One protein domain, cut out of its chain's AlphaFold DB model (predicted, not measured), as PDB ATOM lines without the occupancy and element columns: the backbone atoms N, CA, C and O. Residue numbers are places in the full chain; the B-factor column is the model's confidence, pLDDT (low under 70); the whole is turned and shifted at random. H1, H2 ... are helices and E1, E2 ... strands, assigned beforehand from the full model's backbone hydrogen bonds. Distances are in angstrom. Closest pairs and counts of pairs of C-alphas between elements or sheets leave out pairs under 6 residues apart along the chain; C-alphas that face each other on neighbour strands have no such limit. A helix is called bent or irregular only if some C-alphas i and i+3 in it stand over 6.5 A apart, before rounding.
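AT A GLANCE: This is residues 6 to 120 of the 617 residues of an uncharacterized protein of Brachyspira hyodysenteriae (strain ATCC 49526 / WA1) (UniProt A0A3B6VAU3). A six-stranded sheet, curled like part of a barrel and left open between its edge strands E3 and E4, makes the body, and the long helix H1 projects from one end of it as an arm. Residues 6 to 18 of H1 stick out free; the short helix H2 ends the printed part. You have 115 residues here, with two named helices and six named strands that follow along the chain as H1 E1 E2 E3 E4 E5 E6 H2; the sheet runs E3 E6 E1 E2 E5 E4, antiparallel throughout, and the class is mixed, helices and strands. The whole is loose, with a radius of gyration of the C-alphas of 17.4 A, and its C-alphas span 68 by 22 by 22 A, the arm adding to the length.

IN THESE COORDINATES: Find C-alpha 6 at (484.409, 637.988, 434.186); from there H1 runs 31.9 A to residue 27. E1, residues 30 to 44, covers 32.2 A and bends by 83 degrees at residue 41. E2, residues 47 to 56, begins with C-alpha 47 at (491.875, 618.222, 492.480), covers 25.7 A and bends by 62 degrees at residue 51. Next come E3, residues 67 to 71, 13.0 A; E4, residues 80 to 85, 14.0 A; and E5, residues 92 to 97, 16.2 A. E6, residues 106 to 115, covers 25.6 A and bends by 59 degrees at residue 109. H2, residues 117 to 120, 5.3 A, ends with C-alpha 120 at (485.343, 636.856, 457.765).

HOW THE PARTS SIT: Look first at the strongly twisted sheet, a folded sheet, bent back on itself into two leaves: E3 and E6 face E2, E5 and E4, with E1 as the hinge. E1 and E2 form a hairpin, with N 35 and O 53 at 2.9 A. E2 and E5 are antiparallel, with N 50 and O 95 at 2.9 A. E4 and E5 form a hairpin, with N 94 and O 84 at 2.7 A. E6 is staggered: its residues 106 to 111 pair with E1, N 32 and O 109 at 2.8 A, and its residues 111 to 115 with E3, N 70 and O 112 at 2.9 A. H1 only grazes the sheet, with residues 19 to 27; its closest C-alphas to E6 are those of Gly 26 and Leu 113, 4.4 A apart. H2 is only just not on the sheet, with 4 pairs of C-alphas within 10 A, and only just apart from H1, at 8.4 A. In H1 every O i to N i+4 pair is within hydrogen-bond range; H2 is too short for such a pair.

THE WHOLE: The C-alphas of Tyr 6 and Asp 45, 67.9 A apart, are the two farthest from each other. The printed part has no cut and no long link. Its mean pLDDT is 89.3, and residue 87 is under 70.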
ATOM      1  N   TYR A   6     484.165 639.421 434.038       85.00
ATOM      2  CA  TYR A   6     484.409 637.988 434.186       85.00
ATOM      3  C   TYR A   6     485.676 637.681 434.995       85.00
ATOM      4  O   TYR A   6     485.676 636.735 435.780       85.00
ATOM      5  N   ILE A   7     486.724 638.508 434.884       86.69
ATOM      6  CA  ILE A   7     487.945 638.354 435.695       86.69
ATOM      7  C   ILE A   7     487.619 638.603 437.169       86.69
ATOM      8  O   ILE A   7     488.009 637.821 438.029       86.69
ATOM      9  N   VAL A   8     486.847 639.649 437.470       83.38
ATOM     10  CA  VAL A   8     486.493 639.980 438.856       83.38
ATOM     11  C   VAL A   8     485.580 638.922 439.476       83.38
ATOM     12  O   VAL A   8     485.819 638.510 440.608       83.38
ATOM     13  N   TYR A   9     484.586 638.423 438.736       86.44
ATOM     14  CA  TYR A   9     483.757 637.311 439.210       86.44
ATOM     15  C   TYR A   9     484.575 636.037 439.443       86.44
ATOM     16  O   TYR A   9     484.343 635.348 440.432       86.44
ATOM     17  N   SER A  10     485.575 635.769 438.600       90.38
ATOM     18  CA  SER A  10     486.498 634.645 438.801       90.38
ATOM     19  C   SER A  10     487.318 634.809 440.086       90.38
ATOM     20  O   SER A  10     487.463 633.854 440.842       90.38
ATOM     21  N   ILE A  11     487.794 636.023 440.391       89.44
ATOM     22  CA  ILE A  11     488.513 636.311 441.645       89.44
ATOM     23  C   ILE A  11     487.596 636.125 442.859       89.44
ATOM     24  O   ILE A  11     487.997 635.479 443.824       89.44
ATOM     25  N   ILE A  12     486.362 636.643 442.816       88.81
ATOM     26  CA  ILE A  12     485.382 636.461 443.900       88.81
ATOM     27  C   ILE A  12     485.125 634.969 444.130       88.81
ATOM     28  O   ILE A  12     485.172 634.511 445.270       88.81
ATOM     29  N   PHE A  13     484.924 634.201 443.056       91.25
ATOM     30  CA  PHE A  13     484.731 632.758 443.138       91.25
ATOM     31  C   PHE A  13     485.924 632.064 443.818       91.25
ATOM     32  O   PHE A  13     485.735 631.333 444.790       91.25
ATOM     33  N   VAL A  14     487.154 632.362 443.391       94.50
ATOM     34  CA  VAL A  14     488.375 631.801 443.996       94.50
ATOM     35  C   VAL A  14     488.501 632.177 445.476       94.50
ATOM     36  O   VAL A  14     488.822 631.315 446.294       94.50
ATOM     37  N   LEU A  15     488.197 633.422 445.854       89.81
ATOM     38  CA  LEU A  15     488.222 633.863 447.253       89.81
ATOM     39  C   LEU A  15     487.191 633.117 448.109       89.81
ATOM     40  O   LEU A  15     487.514 632.674 449.210       89.81
ATOM     41  N   THR A  16     485.969 632.931 447.605       87.75
ATOM     42  CA  THR A  16     484.948 632.155 448.324       87.75
ATOM     43  C   THR A  16     485.352 630.690 448.483       87.75
ATOM     44  O   THR A  16     485.186 630.124 449.563       87.75
ATOM     45  N   LEU A  17     485.962 630.095 447.453       93.88
ATOM     46  CA  LEU A  17     486.477 628.730 447.502       93.88
ATOM     47  C   LEU A  17     487.605 628.590 448.537       93.88
ATOM     48  O   LEU A  17     487.592 627.658 449.335       93.88
ATOM     49  N   LEU A  18     488.541 629.544 448.579       92.62
ATOM     50  CA  LEU A  18     489.606 629.611 449.588       92.62
ATOM     51  C   LEU A  18     489.047 629.667 451.013       92.62
ATOM     52  O   LEU A  18     489.528 628.948 451.886       92.62
ATOM     53  N   LEU A  19     488.011 630.478 451.244       90.25
ATOM     54  CA  LEU A  19     487.370 630.580 452.555       90.25
ATOM     55  C   LEU A  19     486.731 629.246 452.976       90.25
ATOM     56  O   LEU A  19     486.878 628.833 454.125       90.25
ATOM     57  N   ILE A  20     486.080 628.543 452.042       91.62
ATOM     58  CA  ILE A  20     485.510 627.207 452.279       91.62
ATOM     59  C   ILE A  20     486.620 626.194 452.591       91.62
ATOM     60  O   ILE A  20     486.496 625.425 453.544       91.62
ATOM     61  N   ILE A  21     487.726 626.215 451.843       93.75
ATOM     62  CA  ILE A  21     488.876 625.334 452.086       93.75
ATOM     63  C   ILE A  21     489.451 625.582 453.485       93.75
ATOM     64  O   ILE A  21     489.656 624.630 454.236       93.75
ATOM     65  N   PHE A  22     489.658 626.842 453.877       90.38
ATOM     66  CA  PHE A  22     490.118 627.178 455.225       90.38
ATOM     67  C   PHE A  22     489.125 626.743 456.304       90.38
ATOM     68  O   PHE A  22     489.527 626.214 457.341       90.38
ATOM     69  N   TYR A  23     487.825 626.883 456.055       93.31
ATOM     70  CA  TYR A  23     486.804 626.421 456.988       93.31
ATOM     71  C   TYR A  23     486.891 624.904 457.215       93.31
ATOM     72  O   TYR A  23     486.935 624.451 458.363       93.31
ATOM     73  N   ILE A  24     486.975 624.126 456.131       94.25
ATOM     74  CA  ILE A  24     487.073 622.662 456.183       94.25
ATOM     75  C   ILE A  24     488.376 622.240 456.871       94.25
ATOM     76  O   ILE A  24     488.343 621.451 457.814       94.25
ATOM     77  N   LEU A  25     489.516 622.806 456.460       91.81
ATOM     78  CA  LEU A  25     490.817 622.503 457.059       91.81
ATOM     79  C   LEU A  25     490.844 622.842 458.550       91.81
ATOM     80  O   LEU A  25     491.426 622.093 459.338       91.81
ATOM     81  N   GLY A  26     490.208 623.938 458.961       91.25
ATOM     82  CA  GLY A  26     490.135 624.324 460.366       91.25
ATOM     83  C   GLY A  26     489.436 623.272 461.232       91.25
ATOM     84  O   GLY A  26     489.909 622.967 462.325       91.25
ATOM     85  N   ARG A  27     488.373 622.639 460.721       91.06
ATOM     86  CA  ARG A  27     487.524 621.690 461.465       91.06
ATOM     87  C   ARG A  27     488.121 620.300 461.687       91.06
ATOM     88  O   ARG A  27     487.551 619.534 462.456       91.06
ATOM     89  N   ILE A  28     489.243 619.974 461.052       93.50
ATOM     90  CA  ILE A  28     489.908 618.681 461.247       93.50
ATOM     91  C   ILE A  28     490.519 618.623 462.657       93.50
ATOM     92  O   ILE A  28     491.310 619.491 463.034       93.50
ATOM     93  N   ASP A  29     490.174 617.585 463.422       93.88
ATOM     94  CA  ASP A  29     490.773 617.320 464.735       93.88
ATOM     95  C   ASP A  29     492.274 617.019 464.598       93.88
ATOM     96  O   ASP A  29     492.698 616.189 463.790       93.88
ATOM     97  N   ARG A  30     493.084 617.663 465.435       93.81
ATOM     98  CA  ARG A  30     494.543 617.523 465.477       93.81
ATOM     99  C   ARG A  30     495.008 617.285 466.896       93.81
ATOM    100  O   ARG A  30     494.364 617.724 467.844       93.81
ATOM    101  N   LYS A  31     496.142 616.607 467.038       94.50
ATOM    102  CA  LYS A  31     496.744 616.356 468.347       94.50
ATOM    103  C   LYS A  31     497.610 617.537 468.789       94.50
ATOM    104  O   LYS A  31     498.358 618.104 467.993       94.50
ATOM    105  N   CYS A  32     497.536 617.866 470.066       93.06
ATOM    106  CA  CYS A  32     498.398 618.807 470.763       93.06
ATOM    107  C   CYS A  32     498.698 618.290 472.172       93.06
ATOM    108  O   CYS A  32     498.174 617.266 472.617       93.06
ATOM    109  N   SER A  33     499.488 619.067 472.897       93.38
ATOM    110  CA  SER A  33     499.692 618.890 474.323       93.38
ATOM    111  C   SER A  33     499.385 620.162 475.092       93.38
ATOM    112  O   SER A  33     499.603 621.268 474.594       93.38
ATOM    113  N   PHE A  34     498.928 620.021 476.328       93.00
ATOM    114  CA  PHE A  34     498.999 621.114 477.288       93.00
ATOM    115  C   PHE A  34     500.410 621.152 477.856       93.00
ATOM    116  O   PHE A  34     500.847 620.179 478.459       93.00
ATOM    117  N   GLY A  35     501.116 622.253 477.637       89.56
ATOM    118  CA  GLY A  35     502.441 622.497 478.193       89.56
ATOM    119  C   GLY A  35     502.499 623.826 478.934       89.56
ATOM    120  O   GLY A  35     501.479 624.497 479.117       89.56
ATOM    121  N   ASP A  36     503.705 624.186 479.371       89.44
ATOM    122  CA  ASP A  36     503.977 625.353 480.221       89.44
ATOM    123  C   ASP A  36     503.062 625.393 481.459       89.44
ATOM    124  O   ASP A  36     502.566 626.451 481.855       89.44
ATOM    125  N   MET A  37     502.788 624.219 482.037       91.25
ATOM    126  CA  MET A  37     501.819 624.072 483.114       91.25
ATOM    127  C   MET A  37     502.342 624.701 484.402       91.25
ATOM    128  O   MET A  37     503.409 624.336 484.895       91.25
ATOM    129  N   LYS A  38     501.567 625.619 484.980       90.50
ATOM    130  CA  LYS A  38     501.855 626.191 486.302       90.50
ATOM    131  C   LYS A  38     500.677 625.955 487.223       90.50
ATOM    132  O   LYS A  38     499.560 626.354 486.883       90.50
ATOM    133  N   LEU A  39     500.936 625.317 488.366       92.12
ATOM    134  CA  LEU A  39     499.939 625.115 489.412       92.12
ATOM    135  C   LEU A  39     499.451 626.487 489.890       92.12
ATOM    136  O   LEU A  39     500.251 627.328 490.292       92.12
ATOM    137  N   VAL A  40     498.148 626.712 489.786       90.56
ATOM    138  CA  VAL A  40     497.484 627.936 490.247       90.56
ATOM    139  C   VAL A  40     496.955 627.723 491.656       90.56
ATOM    140  O   VAL A  40     497.142 628.575 492.515       90.56
ATOM    141  N   GLU A  41     496.302 626.585 491.886       90.25
ATOM    142  CA  GLU A  41     495.624 626.287 493.144       90.25
ATOM    143  C   GLU A  41     495.469 624.773 493.324       90.25
ATOM    144  O   GLU A  41     495.147 624.055 492.372       90.25
ATOM    145  N   ARG A  42     495.665 624.283 494.552       89.19
ATOM    146  CA  ARG A  42     495.218 622.948 494.962       89.19
ATOM    147  C   ARG A  42     493.818 623.115 495.558       89.19
ATOM    148  O   ARG A  42     493.690 623.665 496.644       89.19
ATOM    149  N   ILE A  43     492.790 622.684 494.827       85.94
ATOM    150  CA  ILE A  43     491.384 622.866 495.228       85.94
ATOM    151  C   ILE A  43     491.065 621.946 496.419       85.94
ATOM    152  O   ILE A  43     490.380 622.338 497.359       85.94
ATOM    153  N   ASN A  44     491.571 620.712 496.378       84.06
ATOM    154  CA  ASN A  44     491.483 619.706 497.436       84.06
ATOM    155  C   ASN A  44     492.510 618.587 497.170       84.06
ATOM    156  O   ASN A  44     493.197 618.610 496.150       84.06
ATOM    157  N   ASP A  45     492.617 617.596 498.063       79.06
ATOM    158  CA  ASP A  45     493.617 616.511 497.966       79.06
ATOM    159  C   ASP A  45     493.566 615.728 496.641       79.06
ATOM    160  O   ASP A  45     494.557 615.134 496.213       79.06
ATOM    161  N   THR A  46     492.419 615.774 495.959       84.00
ATOM    162  CA  THR A  46     492.130 615.063 494.709       84.00
ATOM    163  C   THR A  46     491.833 615.989 493.528       84.00
ATOM    164  O   THR A  46     491.361 615.511 492.498       84.00
ATOM    165  N   ARG A  47     492.045 617.313 493.632       90.00
ATOM    166  CA  ARG A  47     491.875 618.222 492.480       90.00
ATOM    167  C   ARG A  47     492.869 619.371 492.453       90.00
ATOM    168  O   ARG A  47     493.066 620.090 493.432       90.00
ATOM    169  N   TYR A  48     493.416 619.596 491.266       92.56
ATOM    170  CA  TYR A  48     494.508 620.533 491.026       92.56
ATOM    171  C   TYR A  48     494.160 621.432 489.843       92.56
ATOM    172  O   TYR A  48     493.720 620.950 488.801       92.56
ATOM    173  N   SER A  49     494.348 622.739 490.006       92.81
ATOM    174  CA  SER A  49     494.094 623.744 488.977       92.81
ATOM    175  C   SER A  49     495.413 624.231 488.393       92.81
ATOM    176  O   SER A  49     496.275 624.729 489.121       92.81
ATOM    177  N   TYR A  50     495.570 624.120 487.076       94.06
ATOM    178  CA  TYR A  50     496.771 624.547 486.360       94.06
ATOM    179  C   TYR A  50     496.430 625.597 485.312       94.06
ATOM    180  O   TYR A  50     495.467 625.455 484.563       94.06
ATOM    181  N   SER A  51     497.269 626.624 485.207       93.75
ATOM    182  CA  SER A  51     497.331 627.461 484.010       93.75
ATOM    183  C   SER A  51     498.166 626.742 482.958       93.75
ATOM    184  O   SER A  51     499.209 626.174 483.281       93.75
ATOM    185  N   VAL A  52     497.681 626.721 481.718       93.88
ATOM    186  CA  VAL A  52     498.272 625.931 480.634       93.88
ATOM    187  C   VAL A  52     498.322 626.713 479.333       93.88
ATOM    188  O   VAL A  52     497.497 627.597 479.071       93.88
ATOM    189  N   ARG A  53     499.267 626.325 478.477       93.38
ATOM    190  CA  ARG A  53     499.357 626.765 477.088       93.38
ATOM    191  C   ARG A  53     499.264 625.560 476.159       93.38
ATOM    192  O   ARG A  53     499.926 624.546 476.370       93.38
ATOM    193  N   ILE A  54     498.477 625.679 475.095       92.81
ATOM    194  CA  ILE A  54     498.459 624.675 474.029       92.81
ATOM    195  C   ILE A  54     499.802 624.710 473.291       92.81
ATOM    196  O   ILE A  54     500.185 625.730 472.713       92.81
ATOM    197  N   GLN A  55     500.490 623.573 473.289       93.06
ATOM    198  CA  GLN A  55     501.670 623.304 472.484       93.06
ATOM    199  C   GLN A  55     501.267 622.434 471.289       93.06
ATOM    200  O   GLN A  55     500.768 621.317 471.433       93.06
ATOM    201  N   TYR A  56     501.452 622.982 470.094       92.75
ATOM    202  CA  TYR A  56     501.062 622.349 468.839       92.75
ATOM    203  C   TYR A  56     502.158 621.406 468.353       92.75
ATOM    204  O   TYR A  56     503.326 621.792 468.324       92.75
ATOM    205  N   TYR A  57     501.782 620.208 467.907       89.12
ATOM    206  CA  TYR A  57     502.714 619.339 467.184       89.12
ATOM    207  C   TYR A  57     502.938 619.828 465.745       89.12
ATOM    208  O   TYR A  57     504.026 619.665 465.196       89.12
ATOM    209  N   ASP A  58     501.926 620.465 465.150       83.94
ATOM    210  CA  ASP A  58     501.999 621.048 463.811       83.94
ATOM    211  C   ASP A  58     502.410 622.534 463.865       83.94
ATOM    212  O   ASP A  58     501.925 623.309 464.694       83.94
ATOM    213  N   LYS A  59     503.296 622.951 462.952       83.75
ATOM    214  CA  LYS A  59     503.736 624.348 462.806       83.75
ATOM    215  C   LYS A  59     502.767 625.204 461.985       83.75
ATOM    216  O   LYS A  59     502.778 626.425 462.138       83.75
ATOM    217  N   ILE A  60     501.963 624.584 461.122       82.25
ATOM    218  CA  ILE A  60     501.072 625.247 460.165       82.25
ATOM    219  C   ILE A  60     499.708 625.502 460.811       82.25
ATOM    220  O   ILE A  60     499.233 626.636 460.853       82.25
ATOM    221  N   PHE A  61     499.083 624.462 461.362       85.38
ATOM    222  CA  PHE A  61     497.725 624.542 461.901       85.38
ATOM    223  C   PHE A  61     497.709 624.880 463.393       85.38
ATOM    224  O   PHE A  61     497.376 624.045 464.231       85.38
ATOM    225  N   ARG A  62     498.014 626.131 463.731       89.50
ATOM    226  CA  ARG A  62     498.029 626.646 465.111       89.50
ATOM    227  C   ARG A  62     497.195 627.917 465.261       89.50
ATOM    228  O   ARG A  62     496.785 628.519 464.266       89.50
ATOM    229  N   ASN A  63     496.976 628.344 466.509       89.44
ATOM    230  CA  ASN A  63     496.490 629.699 466.773       89.44
ATOM    231  C   ASN A  63     497.373 630.714 466.025       89.44
ATOM    232  O   ASN A  63     498.602 630.652 466.089       89.44
ATOM    233  N   SER A  64     496.726 631.590 465.268       89.62
ATOM    234  CA  SER A  64     497.357 632.553 464.366       89.62
ATOM    235  C   SER A  64     496.424 633.743 464.158       89.62
ATOM    236  O   SER A  64     495.342 633.809 464.744       89.62
ATOM    237  N   ASP A  65     496.805 634.676 463.294       86.62
ATOM    238  CA  ASP A  65     495.924 635.778 462.900       86.62
ATOM    239  C   ASP A  65     494.680 635.277 462.159       86.62
ATOM    240  O   ASP A  65     493.623 635.892 462.241       86.62
ATOM    241  N   ILE A  66     494.775 634.111 461.507       89.06
ATOM    242  CA  ILE A  66     493.662 633.522 460.765       89.06
ATOM    243  C   ILE A  66     492.764 632.676 461.672       89.06
ATOM    244  O   ILE A  66     491.535 632.749 461.591       89.06
ATOM    245  N   TYR A  67     493.369 631.863 462.541       93.25
ATOM    246  CA  TYR A  67     492.661 630.844 463.315       93.25
ATOM    247  C   TYR A  67     492.707 631.078 464.823       93.25
ATOM    248  O   TYR A  67     493.762 631.313 465.413       93.25
ATOM    249  N   GLY A  68     491.555 630.895 465.464       92.88
ATOM    250  CA  GLY A  68     491.440 630.602 466.888       92.88
ATOM    251  C   GLY A  68     491.508 629.094 467.142       92.88
ATOM    252  O   GLY A  68     491.064 628.302 466.308       92.88
ATOM    253  N   VAL A  69     492.045 628.695 468.296       93.44
ATOM    254  CA  VAL A  69     492.179 627.290 468.711       93.44
ATOM    255  C   VAL A  69     491.086 626.887 469.698       93.44
ATOM    256  O   VAL A  69     490.748 627.644 470.605       93.44
ATOM    257  N   TYR A  70     490.532 625.687 469.530       92.94
ATOM    258  CA  TYR A  70     489.454 625.163 470.364       92.94
ATOM    259  C   TYR A  70     489.724 623.702 470.710       92.94
ATOM    260  O   TYR A  70     489.952 622.882 469.824       92.94
ATOM    261  N   ILE A  71     489.681 623.366 471.998       92.25
ATOM    262  CA  ILE A  71     489.857 621.987 472.462       92.25
ATOM    263  C   ILE A  71     488.587 621.175 472.220       92.25
ATOM    264  O   ILE A  71     487.472 621.632 472.487       92.25
ATOM    265  N   ASN A  72     488.766 619.946 471.748       91.25
ATOM    266  CA  ASN A  72     487.694 618.977 471.645       91.25
ATOM    267  C   ASN A  72     487.430 618.357 473.028       91.25
ATOM    268  O   ASN A  72     488.092 617.406 473.441       91.25
ATOM    269  N   LYS A  73     486.433 618.900 473.739       87.62
ATOM    270  CA  LYS A  73     486.060 618.462 475.095       87.62
ATOM    271  C   LYS A  73     485.634 616.987 475.177       87.62
ATOM    272  O   LYS A  73     485.692 616.411 476.253       87.62
ATOM    273  N   LYS A  74     485.239 616.366 474.059       87.06
ATOM    274  CA  LYS A  74     484.821 614.952 474.009       87.06
ATOM    275  C   LYS A  74     485.988 613.965 473.981       87.06
ATOM    276  O   LYS A  74     485.778 612.780 474.203       87.06
ATOM    277  N   LYS A  75     487.196 614.437 473.663       88.00
ATOM    278  CA  LYS A  75     488.419 613.626 473.547       88.00
ATOM    279  C   LYS A  75     489.470 614.067 474.570       88.00
ATOM    280  O   LYS A  75     490.659 614.113 474.257       88.00
ATOM    281  N   LEU A  76     489.017 614.477 475.755       89.94
ATOM    282  CA  LEU A  76     489.906 614.833 476.853       89.94
ATOM    283  C   LEU A  76     490.451 613.564 477.526       89.94
ATOM    284  O   LEU A  76     489.724 612.576 477.614       89.94
ATOM    285  N   PRO A  77     491.706 613.581 477.997       88.06
ATOM    286  CA  PRO A  77     492.239 612.524 478.850       88.06
ATOM    287  C   PRO A  77     491.461 612.401 480.171       88.06
ATOM    288  O   PRO A  77     491.045 613.416 480.728       88.06
ATOM    289  N   ASP A  78     491.337 611.182 480.710       87.62
ATOM    290  CA  ASP A  78     490.524 610.882 481.907       87.62
ATOM    291  C   ASP A  78     490.937 611.668 483.162       87.62
ATOM    292  O   ASP A  78     490.128 611.924 484.051       87.62
ATOM    293  N   ASN A  79     492.205 612.074 483.241       88.19
ATOM    294  CA  ASN A  79     492.722 612.861 484.356       88.19
ATOM    295  C   ASN A  79     492.314 614.344 484.300       88.19
ATOM    296  O   ASN A  79     492.550 615.048 485.281       88.19
ATOM    297  N   VAL A  80     491.730 614.834 483.198       90.25
ATOM    298  CA  VAL A  80     491.260 616.220 483.033       90.25
ATOM    299  C   VAL A  80     489.753 616.283 483.277       90.25
ATOM    300  O   VAL A  80     488.955 615.837 482.460       90.25
ATOM    301  N   ILE A  81     489.367 616.891 484.398       88.19
ATOM    302  CA  ILE A  81     487.971 617.028 484.831       88.19
ATOM    303  C   ILE A  81     487.288 618.180 484.094       88.19
ATOM    304  O   ILE A  81     486.148 618.053 483.654       88.19
ATOM    305  N   ASP A  82     487.972 619.321 483.984       88.44
ATOM    306  CA  ASP A  82     487.416 620.515 483.350       88.44
ATOM    307  C   ASP A  82     488.496 621.359 482.666       88.44
ATOM    308  O   ASP A  82     489.684 621.299 483.000       88.44
ATOM    309  N   ILE A  83     488.066 622.158 481.692       89.62
ATOM    310  CA  ILE A  83     488.907 623.070 480.932       89.62
ATOM    311  C   ILE A  83     488.170 624.358 480.554       89.62
ATOM    312  O   ILE A  83     487.094 624.356 479.938       89.62
ATOM    313  N   SER A  84     488.827 625.479 480.841       88.62
ATOM    314  CA  SER A  84     488.401 626.831 480.486       88.62
ATOM    315  C   SER A  84     489.530 627.577 479.773       88.62
ATOM    316  O   SER A  84     490.703 627.381 480.069       88.62
ATOM    317  N   PHE A  85     489.202 628.434 478.809       85.62
ATOM    318  CA  PHE A  85     490.183 629.254 478.087       85.62
ATOM    319  C   PHE A  85     489.922 630.731 478.343       85.62
ATOM    320  O   PHE A  85     488.773 631.140 478.495       85.62
ATOM    321  N   THR A  86     490.986 631.535 478.370       75.12
ATOM    322  CA  THR A  86     490.919 632.969 478.707       75.12
ATOM    323  C   THR A  86     490.261 633.832 477.625       75.12
ATOM    324  O   THR A  86     490.050 635.020 477.840       75.12
ATOM    325  N   GLY A  87     489.908 633.254 476.472       69.75
ATOM    326  CA  GLY A  87     489.200 633.940 475.395       69.75
ATOM    327  C   GLY A  87     488.812 633.004 474.249       69.75
ATOM    328  O   GLY A  87     489.330 631.889 474.133       69.75
ATOM    329  N   TYR A  88     487.904 633.465 473.384       75.75
ATOM    330  CA  TYR A  88     487.438 632.716 472.215       75.75
ATOM    331  C   TYR A  88     488.586 632.470 471.232       75.75
ATOM    332  O   TYR A  88     488.996 633.362 470.496       75.75
ATOM    333  N   GLY A  89     489.107 631.244 471.216       82.50
ATOM    334  CA  GLY A  89     490.201 630.870 470.327       82.50
ATOM    335  C   GLY A  89     491.601 631.117 470.893       82.50
ATOM    336  O   GLY A  89     492.559 631.002 470.130       82.50
ATOM    337  N   SER A  90     491.732 631.468 472.180       88.75
ATOM    338  CA  SER A  90     493.018 631.681 472.866       88.75
ATOM    339  C   SER A  90     493.793 630.366 473.042       88.75
ATOM    340  O   SER A  90     493.185 629.352 473.377       88.75
ATOM    341  N   PRO A  91     495.133 630.356 472.886       92.00
ATOM    342  CA  PRO A  91     495.952 629.190 473.209       92.00
ATOM    343  C   PRO A  91     496.203 629.022 474.716       92.00
ATOM    344  O   PRO A  91     496.839 628.045 475.108       92.00
ATOM    345  N   PHE A  92     495.747 629.965 475.547       93.38
ATOM    346  CA  PHE A  92     495.965 629.981 476.992       93.38
ATOM    347  C   PHE A  92     494.676 629.665 477.749       93.38
ATOM    348  O   PHE A  92     493.620 630.244 477.474       93.38
ATOM    349  N   GLY A  93     494.774 628.785 478.738       91.94
ATOM    350  CA  GLY A  93     493.623 628.367 479.526       91.94
ATOM    351  C   GLY A  93     493.979 627.892 480.923       91.94
ATOM    352  O   GLY A  93     495.130 627.954 481.355       91.94
ATOM    353  N   LYS A  94     492.953 627.433 481.629       92.75
ATOM    354  CA  LYS A  94     493.037 626.747 482.909       92.75
ATOM    355  C   LYS A  94     492.417 625.364 482.772       92.75
ATOM    356  O   LYS A  94     491.330 625.230 482.208       92.75
ATOM    357  N   ILE A  95     493.092 624.359 483.309       93.81
ATOM    358  CA  ILE A  95     492.560 623.002 483.426       93.81
ATOM    359  C   ILE A  95     492.431 622.621 484.892       93.81
ATOM    360  O   ILE A  95     493.201 623.095 485.729       93.81
ATOM    361  N   VAL A  96     491.495 621.723 485.175       92.44
ATOM    362  CA  VAL A  96     491.361 621.058 486.468       92.44
ATOM    363  C   VAL A  96     491.613 619.572 486.269       92.44
ATOM    364  O   VAL A  96     490.974 618.952 485.418       92.44
ATOM    365  N   THR A  97     492.527 618.997 487.046       92.75
ATOM    366  CA  THR A  97     492.856 617.568 486.993       92.75
ATOM    367  C   THR A  97     492.535 616.848 488.291       92.75
ATOM    368  O   THR A  97     492.510 617.465 489.353       92.75
ATOM    369  N   SER A  98     492.297 615.536 488.207       91.31
ATOM    370  CA  SER A  98     492.044 614.672 489.373       91.31
ATOM    371  C   SER A  98     493.314 614.326 490.157       91.31
ATOM    372  O   SER A  98     493.263 613.965 491.328       91.31
ATOM    373  N   ASN A  99     494.474 614.417 489.506       88.69
ATOM    374  CA  ASN A  99     495.759 614.040 490.080       88.69
ATOM    375  C   ASN A  99     496.783 615.147 489.813       88.69
ATOM    376  O   ASN A  99     496.679 615.876 488.818       88.69
ATOM    377  N   GLU A 100     497.788 615.239 490.681       86.50
ATOM    378  CA  GLU A 100     498.918 616.148 490.501       86.50
ATOM    379  C   GLU A 100     499.754 615.732 489.280       86.50
ATOM    380  O   GLU A 100     500.137 614.567 489.135       86.50
ATOM    381  N   ILE A 101     500.032 616.684 488.390       85.94
ATOM    382  CA  ILE A 101     500.808 616.451 487.168       85.94
ATOM    383  C   ILE A 101     502.291 616.652 487.481       85.94
ATOM    384  O   ILE A 101     502.716 617.774 487.756       85.94
ATOM    385  N   LYS A 102     503.084 615.580 487.398       77.19
ATOM    386  CA  LYS A 102     504.534 615.619 487.668       77.19
ATOM    387  C   LYS A 102     505.371 616.028 486.455       77.19
ATOM    388  O   LYS A 102     506.369 616.719 486.614       77.19
ATOM    389  N   ASP A 103     504.923 615.681 485.249       77.50
ATOM    390  CA  ASP A 103     505.708 615.853 484.016       77.50
ATOM    391  C   ASP A 103     505.534 617.236 483.359       77.50
ATOM    392  O   ASP A 103     506.001 617.472 482.246       77.50
ATOM    393  N   GLY A 104     504.827 618.162 484.025       80.75
ATOM    394  CA  GLY A 104     504.604 619.533 483.544       80.75
ATOM    395  C   GLY A 104     503.876 619.635 482.195       80.75
ATOM    396  O   GLY A 104     503.848 620.713 481.592       80.75
ATOM    397  N   LYS A 105     503.311 618.522 481.708       89.44
ATOM    398  CA  LYS A 105     502.693 618.393 480.391       89.44
ATOM    399  C   LYS A 105     501.606 617.312 480.390       89.44
ATOM    400  O   LYS A 105     501.742 616.291 481.056       89.44
ATOM    401  N   ILE A 106     500.553 617.517 479.599       89.25
ATOM    402  CA  ILE A 106     499.571 616.482 479.235       89.25
ATOM    403  C   ILE A 106     499.564 616.344 477.714       89.25
ATOM    404  O   ILE A 106     499.223 617.288 477.001       89.25
ATOM    405  N   ASP A 107     499.942 615.167 477.223       90.38
ATOM    406  CA  ASP A 107     499.978 614.832 475.799       90.38
ATOM    407  C   ASP A 107     498.642 614.263 475.284       90.38
ATOM    408  O   ASP A 107     497.732 613.954 476.051       90.38
ATOM    409  N   ASN A 108     498.539 614.107 473.958       88.81
ATOM    410  CA  ASN A 108     497.407 613.468 473.266       88.81
ATOM    411  C   ASN A 108     496.040 614.148 473.455       88.81
ATOM    412  O   ASN A 108     494.998 613.497 473.389       88.81
ATOM    413  N   VAL A 109     496.031 615.469 473.605       91.94
ATOM    414  CA  VAL A 109     494.802 616.269 473.601       91.94
ATOM    415  C   VAL A 109     494.417 616.592 472.162       91.94
ATOM    416  O   VAL A 109     495.288 616.852 471.332       91.94
ATOM    417  N   TYR A 110     493.122 616.614 471.853       94.25
ATOM    418  CA  TYR A 110     492.644 616.998 470.525       94.25
ATOM    419  C   TYR A 110     492.133 618.437 470.487       94.25
ATOM    420  O   TYR A 110     491.393 618.879 471.367       94.25
ATOM    421  N   TYR A 111     492.489 619.155 469.427       94.06
ATOM    422  CA  TYR A 111     491.992 620.490 469.125       94.06
ATOM    423  C   TYR A 111     491.550 620.598 467.669       94.06
ATOM    424  O   TYR A 111     492.010 619.863 466.798       94.06
ATOM    425  N   TYR A 112     490.704 621.582 467.405       94.19
ATOM    426  CA  TYR A 112     490.370 622.044 466.069       94.19
ATOM    427  C   TYR A 112     490.505 623.569 466.014       94.19
ATOM    428  O   TYR A 112     490.640 624.257 467.032       94.19
ATOM    429  N   LEU A 113     490.501 624.114 464.805       94.50
ATOM    430  CA  LEU A 113     490.634 625.540 464.552       94.50
ATOM    431  C   LEU A 113     489.316 626.117 464.031       94.50
ATOM    432  O   LEU A 113     488.575 625.467 463.291       94.50
ATOM    433  N   LYS A 114     489.028 627.370 464.382       93.44
ATOM    434  CA  LYS A 114     487.962 628.159 463.748       93.44
ATOM    435  C   LYS A 114     488.556 629.442 463.199       93.44
ATOM    436  O   LYS A 114     489.408 630.049 463.844       93.44
ATOM    437  N   ILE A 115     488.108 629.840 462.014       92.00
ATOM    438  CA  ILE A 115     488.476 631.129 461.427       92.00
ATOM    439  C   ILE A 115     487.980 632.235 462.366       92.00
ATOM    440  O   ILE A 115     486.832 632.193 462.821       92.00
ATOM    441  N   LYS A 116     488.857 633.185 462.689       88.75
ATOM    442  CA  LYS A 116     488.523 634.324 463.545       88.75
ATOM    443  C   LYS A 116     487.537 635.268 462.847       88.75
ATOM    444  O   LYS A 116     487.504 635.342 461.618       88.75
ATOM    445  N   LYS A 117     486.716 635.985 463.621       85.50
ATOM    446  CA  LYS A 117     485.647 636.843 463.078       85.50
ATOM    447  C   LYS A 117     486.216 637.904 462.131       85.50
ATOM    448  O   LYS A 117     485.655 638.116 461.064       85.50
ATOM    449  N   GLU A 118     487.361 638.469 462.493       84.56
ATOM    450  CA  GLU A 118     488.114 639.504 461.783       84.56
ATOM    451  C   GLU A 118     488.457 639.096 460.342       84.56
ATOM    452  O   GLU A 118     488.419 639.917 459.427       84.56
ATOM    453  N   ILE A 119     488.731 637.808 460.108       87.00
ATOM    454  CA  ILE A 119     489.021 637.285 458.768       87.00
ATOM    455  C   ILE A 119     487.756 637.219 457.915       87.00
ATOM    456  O   ILE A 119     487.803 637.561 456.734       87.00
ATOM    457  N   TYR A 120     486.617 636.819 458.490       82.81
ATOM    458  CA  TYR A 120     485.343 636.856 457.765       82.81
ATOM    459  C   TYR A 120     484.990 638.288 457.354       82.81
ATOM    460  O   TYR A 120     484.580 638.506 456.212       82.81
TER     461      TYR A 120